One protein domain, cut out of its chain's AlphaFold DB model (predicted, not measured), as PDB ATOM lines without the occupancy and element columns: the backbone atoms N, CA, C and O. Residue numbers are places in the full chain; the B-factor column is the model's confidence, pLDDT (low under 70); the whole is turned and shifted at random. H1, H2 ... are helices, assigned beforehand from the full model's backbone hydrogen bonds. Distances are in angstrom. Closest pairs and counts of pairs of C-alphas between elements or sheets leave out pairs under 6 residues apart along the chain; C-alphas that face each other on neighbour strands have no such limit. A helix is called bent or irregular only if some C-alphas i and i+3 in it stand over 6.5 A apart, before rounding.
ATOM      1  N   GLN A   2     123.827  84.822 117.504       39.88
ATOM      2  CA  GLN A   2     122.967  83.656 117.791       39.88
ATOM      3  C   GLN A   2     121.755  83.502 116.842       39.88
ATOM      4  O   GLN A   2     121.162  82.433 116.771       39.88
ATOM      5  N   TYR A   3     121.406  84.545 116.079       49.25
ATOM      6  CA  TYR A   3     120.157  84.619 115.300       49.25
ATOM      7  C   TYR A   3     120.351  84.651 113.775       49.25
ATOM      8  O   TYR A   3     119.384  84.795 113.031       49.25
ATOM      9  N   MET A   4     121.592  84.554 113.286       51.66
ATOM     10  CA  MET A   4     121.864  84.549 111.847       51.66
ATOM     11  C   MET A   4     121.918  83.116 111.327       51.66
ATOM     12  O   MET A   4     122.761  82.330 111.753       51.66
ATOM     13  N   VAL A   5     121.045  82.797 110.367       61.91
ATOM     14  CA  VAL A   5     121.166  81.575 109.564       61.91
ATOM     15  C   VAL A   5     122.523  81.615 108.867       61.91
ATOM     16  O   VAL A   5     122.792  82.495 108.045       61.91
ATOM     17  N   THR A   6     123.387  80.685 109.250       66.38
ATOM     18  CA  THR A   6     124.723  80.516 108.683       66.38
ATOM     19  C   THR A   6     124.583  80.075 107.227       66.38
ATOM     20  O   THR A   6     123.820  79.160 106.920       66.38
ATOM     21  N   THR A   7     125.252  80.775 106.311       69.12
ATOM     22  CA  THR A   7     125.282  80.395 104.893       69.12
ATOM     23  C   THR A   7     126.079  79.107 104.724       69.12
ATOM     24  O   THR A   7     127.035  78.887 105.464       69.12
ATOM     25  N   PHE A   8     125.704  78.281 103.749       71.00
ATOM     26  CA  PHE A   8     126.515  77.127 103.350       71.00
ATOM     27  C   PHE A   8     127.863  77.585 102.789       71.00
ATOM     28  O   PHE A   8     127.939  78.681 102.218       71.00
ATOM     29  N   GLU A   9     128.905  76.772 102.960       75.94
ATOM     30  CA  GLU A   9     130.226  77.062 102.411       75.94
ATOM     31  C   GLU A   9     130.187  77.113 100.880       75.94
ATOM     32  O   GLU A   9     129.320  76.524 100.230       75.94
ATOM     33  N   ILE A  10     131.146  77.825 100.282       71.62
ATOM     34  CA  ILE A  10     131.204  78.001  98.825       71.62
ATOM     35  C   ILE A  10     131.324  76.634  98.127       71.62
ATOM     36  O   ILE A  10     130.602  76.375  97.167       71.62
ATOM     37  N   ALA A  11     132.118  75.718  98.685       72.56
ATOM     38  CA  ALA A  11     132.243  74.349  98.183       72.56
ATOM     39  C   ALA A  11     130.900  73.584  98.174       72.56
ATOM     40  O   ALA A  11     130.607  72.849  97.236       72.56
ATOM     41  N   GLU A  12     130.041  73.794  99.178       69.44
ATOM     42  CA  GLU A  12     128.708  73.178  99.243       69.44
ATOM     43  C   GLU A  12     127.734  73.809  98.238       69.44
ATOM     44  O   GLU A  12     126.873  73.122  97.685       69.44
ATOM     45  N   THR A  13     127.863  75.116  97.974       71.31
ATOM     46  CA  THR A  13     127.055  75.792  96.948       71.31
ATOM     47  C   THR A  13     127.420  75.373  95.531       71.31
ATOM     48  O   THR A  13     126.545  75.335  94.673       71.31
ATOM     49  N   GLU A  14     128.687  75.057  95.273       73.75
ATOM     50  CA  GLU A  14     129.138  74.589  93.959       73.75
ATOM     51  C   GLU A  14     128.687  73.148  93.683       73.75
ATOM     52  O   GLU A  14     128.428  72.792  92.534       73.75
ATOM     53  N   ALA A  15     128.531  72.339  94.737       77.56
ATOM     54  CA  ALA A  15     128.110  70.946  94.641       77.56
ATOM     55  C   ALA A  15     126.590  70.750  94.465       77.56
ATOM     56  O   ALA A  15     126.170  69.750  93.884       77.56
ATOM     57  N   ASP A  16     125.751  71.668  94.963       79.75
ATOM     58  CA  ASP A  16     124.289  71.519  94.962       79.75
ATOM     59  C   ASP A  16     123.587  72.824  94.540       79.75
ATOM     60  O   ASP A  16     123.601  73.844  95.238       79.75
ATOM     61  N   ALA A  17     122.900  72.774  93.394       80.19
ATOM     62  CA  ALA A  17     122.165  73.907  92.835       80.19
ATOM     63  C   ALA A  17     121.056  74.436  93.770       80.19
ATOM     64  O   ALA A  17     120.739  75.633  93.749       80.19
ATOM     65  N   VAL A  18     120.476  73.581  94.621       79.06
ATOM     66  CA  VAL A  18     119.471  73.981  95.619       79.06
ATOM     67  C   VAL A  18     120.126  74.814  96.717       79.06
ATOM     68  O   VAL A  18     119.587  75.855  97.105       79.06
ATOM     69  N   ILE A  19     121.319  74.415  97.165       80.06
ATOM     70  CA  ILE A  19     122.102  75.147  98.166       80.06
ATOM     71  C   ILE A  19     122.544  76.511  97.617       80.06
ATOM     72  O   ILE A  19     122.380  77.527  98.300       80.06
ATOM     73  N   ALA A  20     123.013  76.577  96.367       79.00
ATOM     74  CA  ALA A  20     123.361  77.842  95.711       79.00
ATOM     75  C   ALA A  20     122.167  78.810  95.633       79.00
ATOM     76  O   ALA A  20     122.271  79.992  95.983       79.00
ATOM     77  N   SER A  21     121.005  78.301  95.209       82.00
ATOM     78  CA  SER A  21     119.754  79.063  95.141       82.00
ATOM     79  C   SER A  21     119.316  79.569  96.523       82.00
ATOM     80  O   SER A  21     118.947  80.740  96.673       82.00
ATOM     81  N   LEU A  22     119.423  78.732  97.559       81.62
ATOM     82  CA  LEU A  22     119.109  79.098  98.940       81.62
ATOM     83  C   LEU A  22     120.045  80.192  99.474       81.62
ATOM     84  O   LEU A  22     119.560  81.209  99.975       81.62
ATOM     85  N   ASN A  23     121.362  80.052  99.298       82.75
ATOM     86  CA  ASN A  23     122.339  81.062  99.712       82.75
ATOM     87  C   ASN A  23     122.099  82.410  99.017       82.75
ATOM     88  O   ASN A  23     122.113  83.455  99.672       82.75
ATOM     89  N   LYS A  24     121.796  82.406  97.710       84.31
ATOM     90  CA  LYS A  24     121.447  83.629  96.970       84.31
ATOM     91  C   LYS A  24     120.212  84.315  97.557       84.31
ATOM     92  O   LYS A  24     120.201  85.531  97.748       84.31
ATOM     93  N   ARG A  25     119.168  83.547  97.877       82.69
ATOM     94  CA  ARG A  25     117.926  84.077  98.462       82.69
ATOM     95  C   ARG A  25     118.125  84.616  99.873       82.69
ATOM     96  O   ARG A  25     117.631  85.704 100.165       82.69
ATOM     97  N   LEU A  26     118.853  83.891 100.720       82.06
ATOM     98  CA  LEU A  26     119.192  84.334 102.073       82.06
ATOM     99  C   LEU A  26     120.016  85.623 102.037       82.06
ATOM    100  O   LEU A  26     119.733  86.549 102.793       82.06
ATOM    101  N   SER A  27     120.972  85.730 101.113       83.75
ATOM    102  CA  SER A  27     121.759  86.952 100.941       83.75
ATOM    103  C   SER A  27     120.932  88.137 100.455       83.75
ATOM    104  O   SER A  27     121.055  89.223 101.014       83.75
ATOM    105  N   ASN A  28     120.018  87.929  99.508       81.31
ATOM    106  CA  ASN A  28     119.090  88.978  99.080       81.31
ATOM    107  C   ASN A  28     118.161  89.437 100.215       81.31
ATOM    108  O   ASN A  28     117.895  90.631 100.352       81.31
ATOM    109  N   ALA A  29     117.658  88.504 101.028       81.38
ATOM    110  CA  ALA A  29     116.823  88.829 102.179       81.38
ATOM    111  C   ALA A  29     117.607  89.645 103.217       81.38
ATOM    112  O   ALA A  29     117.134  90.697 103.648       81.38
ATOM    113  N   ARG A  30     118.830  89.214 103.551       84.12
ATOM    114  CA  ARG A  30     119.725  89.925 104.470       84.12
ATOM    115  C   ARG A  30     120.019  91.339 103.988       84.12
ATOM    116  O   ARG A  30     119.822  92.275 104.748       84.12
ATOM    117  N   TYR A  31     120.376  91.494 102.713       84.94
ATOM    118  CA  TYR A  31     120.643  92.798 102.110       84.94
ATOM    119  C   TYR A  31     119.455  93.756 102.268       84.94
ATOM    120  O   TYR A  31     119.618  94.901 102.680       84.94
ATOM    121  N   ARG A  32     118.226  93.283 102.014       82.50
ATOM    122  CA  ARG A  32     117.018  94.106 102.198       82.50
ATOM    123  C   ARG A  32     116.813  94.531 103.650       82.50
ATOM    124  O   ARG A  32     116.454  95.684 103.890       82.50
ATOM    125  N   VAL A  33     117.044  93.626 104.599       82.31
ATOM    126  CA  VAL A  33     116.951  93.921 106.037       82.31
ATOM    127  C   VAL A  33     118.029  94.925 106.449       82.31
ATOM    128  O   VAL A  33     117.709  95.928 107.081       82.31
ATOM    129  N   GLU A  34     119.278  94.726 106.032       82.88
ATOM    130  CA  GLU A  34     120.392  95.644 106.295       82.88
ATOM    131  C   GLU A  34     120.113  97.045 105.743       82.88
ATOM    132  O   GLU A  34     120.271  98.033 106.461       82.88
ATOM    133  N   CYS A  35     119.612  97.152 104.508       81.81
ATOM    134  CA  CYS A  35     119.215  98.433 103.930       81.81
ATOM    135  C   CYS A  35     118.082  99.108 104.719       81.81
ATOM    136  O   CYS A  35     118.126 100.321 104.940       81.81
ATOM    137  N   ALA A  36     117.069  98.350 105.154       82.75
ATOM    138  CA  ALA A  36     115.969  98.884 105.956       82.75
ATOM    139  C   ALA A  36     116.465  99.411 107.312       82.75
ATOM    140  O   ALA A  36     116.166 100.547 107.685       82.75
ATOM    141  N   PHE A  37     117.301  98.639 108.010       84.25
ATOM    142  CA  PHE A  37     117.915  99.068 109.265       84.25
ATOM    143  C   PHE A  37     118.886 100.236 109.079       84.25
ATOM    144  O   PHE A  37     118.936 101.107 109.941       84.25
ATOM    145  N   GLY A  38     119.604 100.321 107.957       83.56
ATOM    146  CA  GLY A  38     120.437 101.479 107.624       83.56
ATOM    147  C   GLY A  38     119.622 102.774 107.536       83.56
ATOM    148  O   GLY A  38     120.012 103.799 108.098       83.56
ATOM    149  N   ARG A  39     118.438 102.719 106.912       83.19
ATOM    150  CA  ARG A  39     117.500 103.854 106.867       83.19
ATOM    151  C   ARG A  39     116.959 104.203 108.252       83.19
ATOM    152  O   ARG A  39     116.980 105.373 108.634       83.19
ATOM    153  N   LEU A  40     116.529 103.198 109.018       87.12
ATOM    154  CA  LEU A  40     116.023 103.400 110.376       87.12
ATOM    155  C   LEU A  40     117.092 104.002 111.297       87.12
ATOM    156  O   LEU A  40     116.788 104.932 112.034       87.12
ATOM    157  N   LYS A  41     118.342 103.532 111.221       85.94
ATOM    158  CA  LYS A  41     119.479 104.050 111.996       85.94
ATOM    159  C   LYS A  41     119.723 105.535 111.741       85.94
ATOM    160  O   LYS A  41     119.888 106.291 112.691       85.94
ATOM    161  N   CYS A  42     119.707 105.964 110.480       84.75
ATOM    162  CA  CYS A  42     119.939 107.369 110.134       84.75
ATOM    163  C   CYS A  42     118.815 108.281 110.645       84.75
ATOM    164  O   CYS A  42     119.067 109.403 111.074       84.75
ATOM    165  N   ARG A  43     117.573 107.788 110.621       86.62
ATOM    166  CA  ARG A  43     116.390 108.556 111.017       86.62
ATOM    167  C   ARG A  43     116.158 108.574 112.527       86.62
ATOM    168  O   ARG A  43     115.768 109.596 113.086       86.62
ATOM    169  N   TRP A  44     116.405 107.451 113.195       87.88
ATOM    170  CA  TRP A  44     116.064 107.232 114.595       87.88
ATOM    171  C   TRP A  44     117.321 107.025 115.435       87.88
ATOM    172  O   TRP A  44     117.867 105.928 115.538       87.88
ATOM    173  N   ARG A  45     117.741 108.090 116.129       83.44
ATOM    174  CA  ARG A  45     118.940 108.095 116.989       83.44
ATOM    175  C   ARG A  45     118.926 107.026 118.091       83.44
ATOM    176  O   ARG A  45     119.990 106.673 118.589       83.44
ATOM    177  N   ILE A  46     117.752 106.514 118.471       84.50
ATOM    178  CA  ILE A  46     117.618 105.424 119.451       84.50
ATOM    179  C   ILE A  46     118.349 104.148 119.009       84.50
ATOM    180  O   ILE A  46     118.869 103.442 119.858       84.50
ATOM    181  N   LEU A  47     118.469 103.900 117.697       83.69
ATOM    182  CA  LEU A  47     119.192 102.747 117.145       83.69
ATOM    183  C   LEU A  47     120.710 102.959 117.037       83.69
ATOM    184  O   LEU A  47     121.441 102.009 116.768       83.69
ATOM    185  N   LEU A  48     121.182 104.199 117.190       81.94
ATOM    186  CA  LEU A  48     122.610 104.546 117.138       81.94
ATOM    187  C   LEU A  48     123.258 104.538 118.525       81.94
ATOM    188  O   LEU A  48     124.482 104.535 118.647       81.94
ATOM    189  N   LYS A  49     122.434 104.533 119.574       78.19
ATOM    190  CA  LYS A  49     122.861 104.448 120.967       78.19
ATOM    191  C   LYS A  49     122.560 103.059 121.515       78.19
ATOM    192  O   LYS A  49     121.679 102.365 121.019       78.19
ATOM    193  N   GLY A  50     123.277 102.678 122.568       72.31
ATOM    194  CA  GLY A  50     122.938 101.482 123.331       72.31
ATOM    195  C   GLY A  50     121.518 101.612 123.876       72.31
ATOM    196  O   GLY A  50     121.136 102.688 124.348       72.31
ATOM    197  N   ILE A  51     120.740 100.535 123.782       74.38
ATOM    198  CA  ILE A  51     119.408 100.474 124.383       74.38
ATOM    199  C   ILE A  51     119.620 100.580 125.895       74.38
ATOM    200  O   ILE A  51     120.162  99.674 126.514       74.38
ATOM    201  N   GLY A  52     119.260 101.726 126.478       71.88
ATOM    202  CA  GLY A  52     119.352 101.955 127.927       71.88
ATOM    203  C   GLY A  52     118.225 101.290 128.723       71.88
ATOM    204  O   GLY A  52     118.158 101.456 129.935       71.88
ATOM    205  N   GLN A  53     117.318 100.598 128.031       75.38
ATOM    206  CA  GLN A  53     116.264  99.773 128.608       75.38
ATOM    207  C   GLN A  53     116.659  98.298 128.620       75.38
ATOM    208  O   GLN A  53     117.661  97.903 128.023       75.38
ATOM    209  N   ASP A  54     115.840  97.491 129.290       80.25
ATOM    210  CA  ASP A  54     115.980  96.044 129.277       80.25
ATOM    211  C   ASP A  54     115.961  95.488 127.843       80.25
ATOM    212  O   ASP A  54     115.228  95.970 126.972       80.25
ATOM    213  N   ILE A  55     116.772  94.460 127.593       81.62
ATOM    214  CA  ILE A  55     116.923  93.867 126.259       81.62
ATOM    215  C   ILE A  55     115.616  93.254 125.738       81.62
ATOM    216  O   ILE A  55     115.423  93.179 124.524       81.62
ATOM    217  N   SER A  56     114.694  92.883 126.633       85.06
ATOM    218  CA  SER A  56     113.348  92.419 126.281       85.06
ATOM    219  C   SER A  56     112.526  93.465 125.528       85.06
ATOM    220  O   SER A  56     111.651  93.082 124.760       85.06
ATOM    221  N   ALA A  57     112.840  94.759 125.662       83.06
ATOM    222  CA  ALA A  57     112.174  95.837 124.932       83.06
ATOM    223  C   ALA A  57     112.711  96.020 123.501       83.06
ATOM    224  O   ALA A  57     112.114  96.737 122.696       83.06
ATOM    225  N   ALA A  58     113.844  95.398 123.147       84.62
ATOM    226  CA  ALA A  58     114.453  95.572 121.829       84.62
ATOM    227  C   ALA A  58     113.525  95.165 120.662       84.62
ATOM    228  O   ALA A  58     113.436  95.937 119.702       84.62
ATOM    229  N   PRO A  59     112.797  94.027 120.713       87.44
ATOM    230  CA  PRO A  59     111.820  93.675 119.685       87.44
ATOM    231  C   PRO A  59     110.707  94.720 119.551       87.44
ATOM    232  O   PRO A  59     110.398  95.129 118.435       87.44
ATOM    233  N   ASP A  60     110.167  95.212 120.669       90.00
ATOM    234  CA  ASP A  60     109.083  96.202 120.672       90.00
ATOM    235  C   ASP A  60     109.522  97.534 120.063       90.00
ATOM    236  O   ASP A  60     108.797  98.125 119.260       90.00
ATOM    237  N   ILE A  61     110.745  97.980 120.371       89.44
ATOM    238  CA  ILE A  61     111.344  99.170 119.755       89.44
ATOM    239  C   ILE A  61     111.444  98.974 118.241       89.44
ATOM    240  O   ILE A  61     111.045  99.854 117.477       89.44
ATOM    241  N   VAL A  62     111.951  97.826 117.784       88.81
ATOM    242  CA  VAL A  62     112.077  97.533 116.350       88.81
ATOM    243  C   VAL A  62     110.706  97.509 115.671       88.81
ATOM    244  O   VAL A  62     110.546  98.129 114.618       88.81
ATOM    245  N   TYR A  63     109.703  96.858 116.266       90.38
ATOM    246  CA  TYR A  63     108.346  96.825 115.720       90.38
ATOM    247  C   TYR A  63     107.730  98.220 115.635       90.38
ATOM    248  O   TYR A  63     107.219  98.593 114.578       90.38
ATOM    249  N   ALA A  64     107.838  99.017 116.699       92.06
ATOM    250  CA  ALA A  64     107.345 100.388 116.715       92.06
ATOM    251  C   ALA A  64     107.994 101.234 115.610       92.06
ATOM    252  O   ALA A  64     107.297 101.928 114.871       92.06
ATOM    253  N   LEU A  65     109.316 101.131 115.435       90.94
ATOM    254  CA  LEU A  65     110.039 101.859 114.390       90.94
ATOM    255  C   LEU A  65     109.620 101.433 112.979       90.94
ATOM    256  O   LEU A  65     109.453 102.293 112.116       90.94
ATOM    257  N   CYS A  66     109.408 100.137 112.743       87.69
ATOM    258  CA  CYS A  66     108.899  99.632 111.468       87.69
ATOM    259  C   CYS A  66     107.486 100.154 111.167       87.69
ATOM    260  O   CYS A  66     107.228 100.611 110.055       87.69
ATOM    261  N   ILE A  67     106.585 100.139 112.156       91.44
ATOM    262  CA  ILE A  67     105.216 100.660 112.011       91.44
ATOM    263  C   ILE A  67     105.243 102.159 111.700       91.44
ATOM    264  O   ILE A  67     104.618 102.603 110.737       91.44
ATOM    265  N   ILE A  68     106.006 102.934 112.474       90.19
ATOM    266  CA  ILE A  68     106.149 104.380 112.279       90.19
ATOM    267  C   ILE A  68     106.737 104.676 110.895       90.19
ATOM    268  O   ILE A  68     106.258 105.566 110.195       90.19
ATOM    269  N   GLN A  69     107.744 103.914 110.468       86.25
ATOM    270  CA  GLN A  69     108.358 104.081 109.156       86.25
ATOM    271  C   GLN A  69     107.366 103.808 108.021       86.25
ATOM    272  O   GLN A  69     107.338 104.576 107.060       86.25
ATOM    273  N   ASN A  70     106.544 102.765 108.132       86.56
ATOM    274  CA  ASN A  70     105.507 102.466 107.144       86.56
ATOM    275  C   ASN A  70     104.454 103.580 107.092       86.56
ATOM    276  O   ASN A  70     104.147 104.074 106.013       86.56
ATOM    277  N   PHE A  71     103.995 104.059 108.251       90.56
ATOM    278  CA  PHE A  71     103.064 105.186 108.326       90.56
ATOM    279  C   PHE A  71     103.616 106.450 107.650       90.56
ATOM    280  O   PHE A  71     102.900 107.149 106.937       90.56
ATOM    281  N   LEU A  72     104.898 106.757 107.850       87.62
ATOM    282  CA  LEU A  72     105.546 107.910 107.222       87.62
ATOM    283  C   LEU A  72     105.664 107.750 105.701       87.62
ATOM    284  O   LEU A  72     105.441 108.713 104.969       87.62
ATOM    285  N   LEU A  73     105.955 106.536 105.222       84.69
ATOM    286  CA  LEU A  73     105.956 106.231 103.788       84.69
ATOM    287  C   LEU A  73     104.561 106.422 103.178       84.69
ATOM    288  O   LEU A  73     104.448 107.059 102.130       84.69
ATOM    289  N   ASP A  74     103.504 105.973 103.861       89.88
ATOM    290  CA  ASP A  74     102.115 106.181 103.428       89.88
ATOM    291  C   ASP A  74     101.747 107.672 103.378       89.88
ATOM    292  O   ASP A  74     101.024 108.125 102.488       89.88
ATOM    293  N   ARG A  75     102.301 108.471 104.297       90.50
ATOM    294  CA  ARG A  75     102.158 109.935 104.319       90.50
ATOM    295  C   ARG A  75     103.001 110.659 103.266       90.50
ATOM    296  O   ARG A  75     102.949 111.886 103.216       90.50
ATOM    297  N   LYS A  76     103.726 109.927 102.409       86.00
ATOM    298  CA  LYS A  76     104.660 110.460 101.401       86.00
ATOM    299  C   LYS A  76     105.728 111.365 102.007       86.00
ATOM    300  O   LYS A  76     106.145 112.341 101.390       86.00
ATOM    301  N   ASP A  77     106.162 111.048 103.219       82.88
ATOM    302  CA  ASP A  77     107.268 111.755 103.834       82.88
ATOM    303  C   ASP A  77     108.558 111.490 103.042       82.88
ATOM    304  O   ASP A  77     109.069 110.370 102.993       82.88
ATOM    305  N   THR A  78     109.078 112.530 102.392       69.38
ATOM    306  CA  THR A  78     110.242 112.467 101.494       69.38
ATOM    307  C   THR A  78     111.564 112.599 102.241       69.38
ATOM    308  O   THR A  78     112.543 113.110 101.695       69.38
ATOM    309  N   PHE A  79     111.609 112.190 103.509       70.62
ATOM    310  CA  PHE A  79     112.812 112.310 104.316       70.62
ATOM    311  C   PHE A  79     113.832 111.249 103.887       70.62
ATOM    312  O   PHE A  79     113.830 110.106 104.358       70.62
ATOM    313  N   HIS A  80     114.687 111.640 102.946       72.69
ATOM    314  CA  HIS A  80     115.771 110.840 102.403       72.69
ATOM    315  C   HIS A  80     117.100 111.498 102.738       72.69
ATOM    316  O   HIS A  80     117.321 112.655 102.405       72.69
ATOM    317  N   PHE A  81     117.978 110.733 103.371       79.12
ATOM    318  CA  PHE A  81     119.371 111.116 103.535       79.12
ATOM    319  C   PHE A  81     120.152 110.711 102.288       79.12
ATOM    320  O   PHE A  81     119.961 109.595 101.788       79.12
ATOM    321  N   THR A  82     121.048 111.570 101.810       84.88
ATOM    322  CA  THR A  82     122.032 111.156 100.802       84.88
ATOM    323  C   THR A  82     123.001 110.135 101.409       84.88
ATOM    324  O   THR A  82     123.177 110.101 102.633       84.88
TER     325      THR A  82
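What this domain is: This is residues 2 to 82 of the 128 residues of the protein "DDE Tnp4 domain-containing protein" of Phytophthora fragariae (UniProt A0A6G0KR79). A long, straight helix, H2, is the shaft of a loose T: H3 stands across one of its ends like a crossbar, and the short H1 makes a corner at the other end. Before H1, residues 2 to 9 form a tail with no named element; residues 52 to 57 and 70 to 76, which include the two ends of H3, stick out. The printed part has 81 residues with three named helices, in the order H1, H2, H3, and no named strand; its class is all helix. It is loose, with a radius of gyration of the C-alphas of 16.9 A, and spans 46 by 33 by 21 A.

Where its parts are: H1 is residues 10 to 15, beginning at C-alpha 10 (131.204, 78.001, 98.825). H2 is residues 17 to 43, 39.6 A from first to last C-alpha, ending at C-alpha 43 (116.390, 108.556, 111.017). H3 is residues 55 to 74, 29.9 A long, ending at C-alpha 74 (102.115, 106.181, 103.428). H3 is only just irregular: C-alphas 56 and 59 are 6.9 A apart.

How they stand to each other: H1 and H2 touch only at the corner by their tight link, H2 with residues 19 to 23 alone; their closest C-alphas, of Thr 13 and Ala 20, are 4.4 A apart. They run opposite ways at a tilt of 36 degrees, only just steep. H2 and H3 are close but not clearly touching, with the closest C-alphas, of Leu 40 and Leu 65, 7.4 A apart. Their lines are about perpendicular, at 82 degrees. H1 and H3 are apart. In H1 and H2 every O i to N i+4 pair is within hydrogen-bond range; in H3, 14 of 16 are.

The domain as a whole: The two C-alphas farthest apart, of Ala 15 and Arg 75, are 47.8 A from each other. The printed part has no cut. The link from H2 to H3, 11 residues, is long. Mean pLDDT of the printed part is 80.3; residues 2 to 7, 12 and 78 are under 70.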